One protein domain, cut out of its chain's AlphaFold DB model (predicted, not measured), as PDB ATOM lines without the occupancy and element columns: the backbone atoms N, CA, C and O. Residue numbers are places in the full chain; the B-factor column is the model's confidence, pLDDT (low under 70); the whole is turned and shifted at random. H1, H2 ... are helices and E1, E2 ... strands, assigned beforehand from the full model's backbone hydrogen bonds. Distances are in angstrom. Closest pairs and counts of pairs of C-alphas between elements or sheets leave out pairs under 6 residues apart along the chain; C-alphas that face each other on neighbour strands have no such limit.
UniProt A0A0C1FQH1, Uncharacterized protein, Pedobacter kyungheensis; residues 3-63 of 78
ATOM      1  N   SER A   3       9.982 -23.679 -22.261       87.06
ATOM      2  CA  SER A   3      10.944 -24.144 -21.259       87.06
ATOM      3  C   SER A   3      11.567 -22.942 -20.559       87.06
ATOM      4  O   SER A   3      12.225 -22.134 -21.211       87.06
ATOM      5  N   ALA A   4      11.398 -22.848 -19.245       86.56
ATOM      6  CA  ALA A   4      11.987 -21.816 -18.410       86.56
ATOM      7  C   ALA A   4      13.073 -22.424 -17.523       86.56
ATOM      8  O   ALA A   4      12.802 -23.339 -16.754       86.56
ATOM      9  N   ASP A   5      14.291 -21.897 -17.597       86.88
ATOM     10  CA  ASP A   5      15.412 -22.214 -16.699       86.88
ATOM     11  C   ASP A   5      15.641 -21.114 -15.640       86.88
ATOM     12  O   ASP A   5      16.644 -21.120 -14.930       86.88
ATOM     13  N   PHE A   6      14.693 -20.174 -15.533       85.75
ATOM     14  CA  PHE A   6      14.747 -18.976 -14.684       85.75
ATOM     15  C   PHE A   6      15.888 -18.003 -15.016       85.75
ATOM     16  O   PHE A   6      16.232 -17.150 -14.195       85.75
ATOM     17  N   SER A   7      16.478 -18.107 -16.208       88.00
ATOM     18  CA  SER A   7      17.383 -17.088 -16.730       88.00
ATOM     19  C   SER A   7      16.612 -15.867 -17.242       88.00
ATOM     20  O   SER A   7      15.442 -15.955 -17.615       88.00
ATOM     21  N   ALA A   8      17.299 -14.729 -17.358       85.88
ATOM     22  CA  ALA A   8      16.731 -13.541 -17.999       85.88
ATOM     23  C   ALA A   8      16.310 -13.803 -19.462       85.88
ATOM     24  O   ALA A   8      15.345 -13.221 -19.950       85.88
ATOM     25  N   ALA A   9      17.002 -14.713 -20.159       87.56
ATOM     26  CA  ALA A   9      16.632 -15.109 -21.514       87.56
ATOM     27  C   ALA A   9      15.290 -15.860 -21.538       87.56
ATOM     28  O   ALA A   9      14.459 -15.600 -22.409       87.56
ATOM     29  N   ALA A  10      15.058 -16.746 -20.566       87.06
ATOM     30  CA  ALA A  10      13.781 -17.432 -20.409       87.06
ATOM     31  C   ALA A  10      12.637 -16.472 -20.054       87.06
ATOM     32  O   ALA A  10      11.537 -16.655 -20.570       87.06
ATOM     33  N   SER A  11      12.888 -15.436 -19.243       86.00
ATOM     34  CA  SER A  11      11.891 -14.394 -18.951       86.00
ATOM     35  C   SER A  11      11.451 -13.654 -20.215       86.00
ATOM     36  O   SER A  11      10.259 -13.585 -20.494       86.00
ATOM     37  N   ASN A  12      12.396 -13.208 -21.050       88.00
ATOM     38  CA  ASN A  12      12.056 -12.567 -22.325       88.00
ATOM     39  C   ASN A  12      11.275 -13.520 -23.242       88.00
ATOM     40  O   ASN A  12      10.291 -13.135 -23.868       88.00
ATOM     41  N   ALA A  13      11.693 -14.786 -23.322       89.38
ATOM     42  CA  ALA A  13      10.982 -15.788 -24.109       89.38
ATOM     43  C   ALA A  13       9.548 -16.023 -23.599       89.38
ATOM     44  O   ALA A  13       8.664 -16.314 -24.406       89.38
ATOM     45  N   ALA A  14       9.308 -15.871 -22.293       90.31
ATOM     46  CA  ALA A  14       7.984 -15.975 -21.693       90.31
ATOM     47  C   ALA A  14       7.044 -14.857 -22.136       90.31
ATOM     48  O   ALA A  14       5.930 -15.158 -22.556       90.31
ATOM     49  N   GLU A  15       7.515 -13.612 -22.133       89.69
ATOM     50  CA  GLU A  15       6.749 -12.448 -22.593       89.69
ATOM     51  C   GLU A  15       6.306 -12.612 -24.058       89.69
ATOM     52  O   GLU A  15       5.121 -12.512 -24.387       89.69
ATOM     53  N   TYR A  16       7.239 -12.960 -24.955       90.62
ATOM     54  CA  TYR A  16       6.906 -13.182 -26.367       90.62
ATOM     55  C   TYR A  16       5.961 -14.369 -26.566       90.62
ATOM     56  O   TYR A  16       5.038 -14.291 -27.378       90.62
ATOM     57  N   ALA A  17       6.181 -15.470 -25.841       91.69
ATOM     58  CA  ALA A  17       5.320 -16.641 -25.927       91.69
ATOM     59  C   ALA A  17       3.901 -16.339 -25.429       91.69
ATOM     60  O   ALA A  17       2.945 -16.843 -26.015       91.69
ATOM     61  N   PHE A  18       3.765 -15.509 -24.392       92.12
ATOM     62  CA  PHE A  18       2.481 -15.074 -23.854       92.12
ATOM     63  C   PHE A  18       1.716 -14.220 -24.863       92.12
ATOM     64  O   PHE A  18       0.622 -14.605 -25.265       92.12
ATOM     65  N   ARG A  19       2.337 -13.160 -25.394       90.81
ATOM     66  CA  ARG A  19       1.718 -12.316 -26.432       90.81
ATOM     67  C   ARG A  19       1.312 -13.116 -27.665       90.81
ATOM     68  O   ARG A  19       0.248 -12.902 -28.236       90.81
ATOM     69  N   PHE A  20       2.153 -14.061 -28.084       92.62
ATOM     70  CA  PHE A  20       1.827 -14.927 -29.211       92.62
ATOM     71  C   PHE A  20       0.626 -15.826 -28.907       92.62
ATOM     72  O   PHE A  20      -0.258 -15.953 -29.749       92.62
ATOM     73  N   ALA A  21       0.583 -16.419 -27.710       92.56
ATOM     74  CA  ALA A  21      -0.523 -17.251 -27.254       92.56
ATOM     75  C   ALA A  21      -1.841 -16.463 -27.182       92.56
ATOM     76  O   ALA A  21      -2.869 -16.980 -27.615       92.56
ATOM     77  N   GLU A  22      -1.808 -15.201 -26.744       91.19
ATOM     78  CA  GLU A  22      -2.979 -14.317 -26.746       91.19
ATOM     79  C   GLU A  22      -3.498 -14.037 -28.158       91.19
ATOM     80  O   GLU A  22      -4.692 -14.195 -28.413       91.19
ATOM     81  N   ILE A  23      -2.607 -13.699 -29.098       93.69
ATOM     82  CA  ILE A  23      -2.978 -13.408 -30.494       93.69
ATOM     83  C   ILE A  23      -3.704 -14.592 -31.140       93.69
ATOM     84  O   ILE A  23      -4.646 -14.402 -31.910       93.69
ATOM     85  N   ILE A  24      -3.264 -15.817 -30.849       94.38
ATOM     86  CA  ILE A  24      -3.835 -17.032 -31.444       94.38
ATOM     87  C   ILE A  24      -4.921 -17.682 -30.573       94.38
ATOM     88  O   ILE A  24      -5.485 -18.695 -30.984       94.38
ATOM     89  N   GLY A  25      -5.203 -17.135 -29.385       91.75
ATOM     90  CA  GLY A  25      -6.158 -17.691 -28.425       91.75
ATOM     91  C   GLY A  25      -5.786 -19.086 -27.910       91.75
ATOM     92  O   GLY A  25      -6.666 -19.930 -27.754       91.75
ATOM     93  N   ALA A  26      -4.496 -19.356 -27.695       92.31
ATOM     94  CA  ALA A  26      -3.997 -20.650 -27.231       92.31
ATOM     95  C   ALA A  26      -3.572 -20.627 -25.758       92.31
ATOM     96  O   ALA A  26      -3.144 -19.605 -25.227       92.31
ATOM     97  N   ASP A  27      -3.596 -21.799 -25.127       91.75
ATOM     98  CA  ASP A  27      -3.050 -21.980 -23.785       91.75
ATOM     99  C   ASP A  27      -1.513 -22.005 -23.808       91.75
ATOM    100  O   ASP A  27      -0.881 -22.777 -24.544       91.75
ATOM    101  N   LEU A  28      -0.889 -21.198 -22.945       90.75
ATOM    102  CA  LEU A  28       0.554 -21.229 -22.728       90.75
ATOM    103  C   LEU A  28       0.907 -22.142 -21.550       90.75
ATOM    104  O   LEU A  28       0.613 -21.852 -20.394       90.75
ATOM    105  N   VAL A  29       1.623 -23.226 -21.846       91.69
ATOM    106  CA  VAL A  29       2.221 -24.103 -20.829       91.69
ATOM    107  C   VAL A  29       3.683 -23.712 -20.611       91.69
ATOM    108  O   VAL A  29       4.483 -23.805 -21.549       91.69
ATOM    109  N   VAL A  30       4.025 -23.320 -19.382       89.81
ATOM    110  CA  VAL A  30       5.397 -23.025 -18.934       89.81
ATOM    111  C   VAL A  30       5.911 -24.192 -18.097       89.81
ATOM    112  O   VAL A  30       5.232 -24.639 -17.175       89.81
ATOM    113  N   VAL A  31       7.106 -24.691 -18.413       91.38
ATOM    114  CA  VAL A  31       7.725 -25.818 -17.702       91.38
ATOM    115  C   VAL A  31       9.147 -25.504 -17.272       91.38
ATOM    116  O   VAL A  31       9.867 -24.792 -17.964       91.38
ATOM    117  N   ASN A  32       9.575 -26.098 -16.163       91.81
ATOM    118  CA  ASN A  32      10.967 -26.119 -15.731       91.81
ATOM    119  C   ASN A  32      11.403 -27.574 -15.522       91.81
ATOM    120  O   ASN A  32      10.659 -28.377 -14.959       91.81
ATOM    121  N   ALA A  33      12.606 -27.909 -15.985       89.00
ATOM    122  CA  ALA A  33      13.230 -29.197 -15.720       89.00
ATOM    123  C   ALA A  33      14.211 -29.048 -14.550       89.00
ATOM    124  O   ALA A  33      15.321 -28.540 -14.718       89.00
ATOM    125  N   VAL A  34      13.805 -29.509 -13.367       85.88
ATOM    126  CA  VAL A  34      14.655 -29.487 -12.175       85.88
ATOM    127  C   VAL A  34      15.698 -30.595 -12.274       85.88
ATOM    128  O   VAL A  34      15.370 -31.775 -12.418       85.88
ATOM    129  N   ARG A  35      16.978 -30.228 -12.184       81.69
ATOM    130  CA  ARG A  35      18.069 -31.202 -12.161       81.69
ATOM    131  C   ARG A  35      18.222 -31.767 -10.754       81.69
ATOM    132  O   ARG A  35      18.633 -31.057  -9.842       81.69
ATOM    133  N   LEU A  36      17.941 -33.056 -10.604       80.38
ATOM    134  CA  LEU A  36      18.164 -33.751  -9.342       80.38
ATOM    135  C   LEU A  36      19.651 -34.100  -9.164       80.38
ATOM    136  O   LEU A  36      20.320 -34.462 -10.141       80.38
ATOM    137  N   PRO A  37      20.181 -33.998  -7.934       78.50
ATOM    138  CA  PRO A  37      21.529 -34.449  -7.637       78.50
ATOM    139  C   PRO A  37      21.637 -35.968  -7.838       78.50
ATOM    140  O   PRO A  37      20.745 -36.731  -7.464       78.50
ATOM    141  N   LEU A  38      22.721 -36.399  -8.488       82.00
ATOM    142  CA  LEU A  38      22.968 -37.811  -8.768       82.00
ATOM    143  C   LEU A  38      23.439 -38.528  -7.496       82.00
ATOM    144  O   LEU A  38      24.187 -37.933  -6.717       82.00
ATOM    145  N   PRO A  39      23.053 -39.801  -7.301       83.31
ATOM    146  CA  PRO A  39      23.606 -40.602  -6.222       83.31
ATOM    147  C   PRO A  39      25.124 -40.726  -6.368       83.31
ATOM    148  O   PRO A  39      25.645 -40.856  -7.482       83.31
ATOM    149  N   SER A  40      25.829 -40.694  -5.241       82.88
ATOM    150  CA  SER A  40      27.286 -40.812  -5.199       82.88
ATOM    151  C   SER A  40      27.713 -42.143  -4.578       82.88
ATOM    152  O   SER A  40      27.061 -42.677  -3.681       82.88
ATOM    153  N   LEU A  41      28.795 -42.724  -5.098       85.38
ATOM    154  CA  LEU A  41      29.386 -43.942  -4.548       85.38
ATOM    155  C   LEU A  41      30.325 -43.563  -3.403       85.38
ATOM    156  O   LEU A  41      31.312 -42.859  -3.615       85.38
ATOM    157  N   THR A  42      30.038 -44.061  -2.205       85.19
ATOM    158  CA  THR A  42      30.863 -43.870  -1.008       85.19
ATOM    159  C   THR A  42      31.392 -45.218  -0.500       85.19
ATOM    160  O   THR A  42      30.828 -46.263  -0.835       85.19
ATOM    161  N   PRO A  43      32.436 -45.244   0.353       86.19
ATOM    162  CA  PRO A  43      32.896 -46.482   0.990       86.19
ATOM    163  C   PRO A  43      31.823 -47.190   1.839       86.19
ATOM    164  O   PRO A  43      31.947 -48.385   2.093       86.19
ATOM    165  N   ALA A  44      30.782 -46.469   2.271       85.69
ATOM    166  CA  ALA A  44      29.665 -46.993   3.055       85.69
ATOM    167  C   ALA A  44      28.471 -47.461   2.193       85.69
ATOM    168  O   ALA A  44      27.510 -48.003   2.737       85.69
ATOM    169  N   GLY A  45      28.516 -47.272   0.866       86.69
ATOM    170  CA  GLY A  45      27.438 -47.624  -0.063       86.69
ATOM    171  C   GLY A  45      27.038 -46.480  -1.000       86.69
ATOM    172  O   GLY A  45      27.802 -45.539  -1.221       86.69
ATOM    173  N   ILE A  46      25.837 -46.577  -1.581       84.62
ATOM    174  CA  ILE A  46      25.264 -45.527  -2.434       84.62
ATOM    175  C   ILE A  46      24.631 -44.464  -1.536       84.62
ATOM    176  O   ILE A  46      23.685 -44.759  -0.809       84.62
ATOM    177  N   ASP A  47      25.147 -43.242  -1.613       82.88
ATOM    178  CA  ASP A  47      24.578 -42.080  -0.943       82.88
ATOM    179  C   ASP A  47      23.582 -41.381  -1.876       82.88
ATOM    180  O   ASP A  47      23.939 -40.947  -2.979       82.88
ATOM    181  N   TYR A  48      22.320 -41.315  -1.444       78.44
ATOM    182  CA  TYR A  48      21.255 -40.620  -2.155       78.44
ATOM    183  C   TYR A  48      21.029 -39.253  -1.504       78.44
ATOM    184  O   TYR A  48      20.578 -39.194  -0.361       78.44
ATOM    185  N   PRO A  49      21.251 -38.152  -2.234       73.06
ATOM    186  CA  PRO A  49      20.964 -36.809  -1.742       73.06
ATOM    187  C   PRO A  49      19.448 -36.547  -1.752       73.06
ATOM    188  O   PRO A  49      18.920 -35.885  -2.648       73.06
ATOM    189  N   ILE A  50      18.736 -37.122  -0.776       68.75
ATOM    190  CA  ILE A  50      17.274 -37.009  -0.615       68.75
ATOM    191  C   ILE A  50      16.901 -35.679   0.052       68.75
ATOM    192  O   ILE A  50      15.903 -35.065  -0.324       68.75
ATOM    193  N   ASP A  51      17.751 -35.184   0.955       66.81
ATOM    194  CA  ASP A  51      17.445 -34.099   1.902       66.81
ATOM    195  C   ASP A  51      17.142 -32.727   1.269       66.81
ATOM    196  O   ASP A  51      16.750 -31.799   1.970       66.81
ATOM    197  N   ASN A  52      17.271 -32.580  -0.055       65.88
ATOM    198  CA  ASN A  52      17.008 -31.323  -0.762       65.88
ATOM    199  C   ASN A  52      16.067 -31.438  -1.970       65.88
ATOM    200  O   ASN A  52      15.820 -30.441  -2.643       65.88
ATOM    201  N   GLN A  53      15.531 -32.621  -2.280       71.81
ATOM    202  CA  GLN A  53      14.723 -32.797  -3.495       71.81
ATOM    203  C   GLN A  53      13.361 -32.096  -3.415       71.81
ATOM    204  O   GLN A  53      12.927 -31.491  -4.395       71.81
ATOM    205  N   GLN A  54      12.703 -32.147  -2.253       76.25
ATOM    206  CA  GLN A  54      11.430 -31.457  -2.024       76.25
ATOM    207  C   GLN A  54      11.581 -29.939  -2.122       76.25
ATOM    208  O   GLN A  54      10.822 -29.309  -2.852       76.25
ATOM    209  N   ASN A  55      12.624 -29.382  -1.502       83.31
ATOM    210  CA  ASN A  55      12.915 -27.948  -1.558       83.31
ATOM    211  C   ASN A  55      13.131 -27.473  -3.005       83.31
ATOM    212  O   ASN A  55      12.556 -26.476  -3.420       83.31
ATOM    213  N   LEU A  56      13.878 -28.233  -3.818       83.56
ATOM    214  CA  LEU A  56      14.114 -27.889  -5.228       83.56
ATOM    215  C   LEU A  56      12.827 -27.871  -6.065       83.56
ATOM    216  O   LEU A  56      12.692 -27.053  -6.977       83.56
ATOM    217  N   LEU A  57      11.896 -28.786  -5.784       85.38
ATOM    218  CA  LEU A  57      10.604 -28.817  -6.462       85.38
ATOM    219  C   LEU A  57       9.726 -27.638  -6.031       85.38
ATOM    220  O   LEU A  57       9.130 -26.984  -6.885       85.38
ATOM    221  N   GLU A  58       9.654 -27.363  -4.730       88.44
ATOM    222  CA  GLU A  58       8.890 -26.242  -4.176       88.44
ATOM    223  C   GLU A  58       9.407 -24.898  -4.698       88.44
ATOM    224  O   GLU A  58       8.613 -24.091  -5.182       88.44
ATOM    225  N   ASP A  59      10.727 -24.702  -4.730       88.88
ATOM    226  CA  ASP A  59      11.369 -23.505  -5.282       88.88
ATOM    227  C   ASP A  59      11.022 -23.306  -6.764       88.88
ATOM    228  O   ASP A  59      10.683 -22.201  -7.208       88.88
ATOM    229  N   ALA A  60      11.083 -24.385  -7.552       89.25
ATOM    230  CA  ALA A  60      10.743 -24.341  -8.968       89.25
ATOM    231  C   ALA A  60       9.258 -24.015  -9.183       89.25
ATOM    232  O   ALA A  60       8.929 -23.182 -10.029       89.25
ATOM    233  N   LEU A  61       8.360 -24.618  -8.397       91.00
ATOM    234  CA  LEU A  61       6.924 -24.334  -8.440       91.00
ATOM    235  C   LEU A  61       6.616 -22.893  -8.029       91.00
ATOM    236  O   LEU A  61       5.808 -22.228  -8.680       91.00
ATOM    237  N   GLN A  62       7.270 -22.386  -6.984       92.56
ATOM    238  CA  GLN A  62       7.104 -21.007  -6.542       92.56
ATOM    239  C   GLN A  62       7.517 -20.030  -7.646       92.56
ATOM    240  O   GLN A  62       6.772 -19.098  -7.948       92.56
ATOM    241  N   ARG A  63       8.651 -20.268  -8.311       89.75
ATOM    242  CA  ARG A  63       9.089 -19.437  -9.441       89.75
ATOM    243  C   ARG A  63       8.174 -19.524 -10.656       89.75
ATOM    244  O   ARG A  63       7.904 -18.496 -11.268       89.75
TER     245      ARG A  63
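What this domain is: This is residues 3 to 63 of the 78 residues of an uncharacterized protein of Pedobacter kyungheensis (UniProt A0A0C1FQH1). The model is a long, thin rod in which the chain runs out and folds back. Helix H1 lies towards one end, the long link of residues 25 to 39 turns back from its last residues and runs through the middle of the rod, a small two-stranded hairpin, E1 and E2, makes the other end, and helix H2 comes back from the hairpin towards the middle. The two helices are separate from each other, and the ends of the rod are thin, with no closed core. The printed part has 61 residues with two named helices and two named strands, in the order H1, E1, E2, H2; the sheet has the order E1 - E2 and is antiparallel, and the class is mostly helix. The whole is extended, with a radius of gyration of the C-alphas of 17.2 A, and spans 58 by 18 by 15 A.

Where its parts are: H1 is residues 8 to 24, 24.8 A from first to last C-alpha; C-alpha 8 is at (16.731, -13.541, -17.999) and C-alpha 24 at (-3.835, -17.032, -31.444). Residues 25 to 39 hold no named element. E1 is residues 40 to 42, and E2 is residues 45 to 47. H2 is residues 53 to 63, 15.7 A long in the same measure, and its last C-alpha, 63, is at (9.089, -19.437, -9.441).

How they stand to each other: H1 is apart from H2 and also from E2. The link from H1 to E1 is long, with 15 residues. E1 and E2 form a hairpin, antiparallel with 141 degrees between their directions. The C-alphas of Leu 41 and Ile 46, which face each other, are 4.9 A apart. N 42 and O 45 are within hydrogen-bond range at 2.9 A, and N 40 and O 47 at 3.0 A. The links from E1 to E2 and from E2 to H2 are tight. E1 is apart from H2. In H1 and H2 every O i to N i+4 pair is within hydrogen-bond range.

The domain as a whole: The C-alphas farthest apart are those of Ile 23 and Pro 43, at 58.1 A, while those of Ser 3 and Arg 63, the first and last printed, are 12.9 A apart. Residues 7 to 12, of which 8 to 12 belong to H1, and residues 41 to 46 stand free. Without them the body has 49 residues and spans 49 by 17 by 15 A. The printed part has no cut. Its mean pLDDT is 86.1, and residues 50 to 52 are under 70.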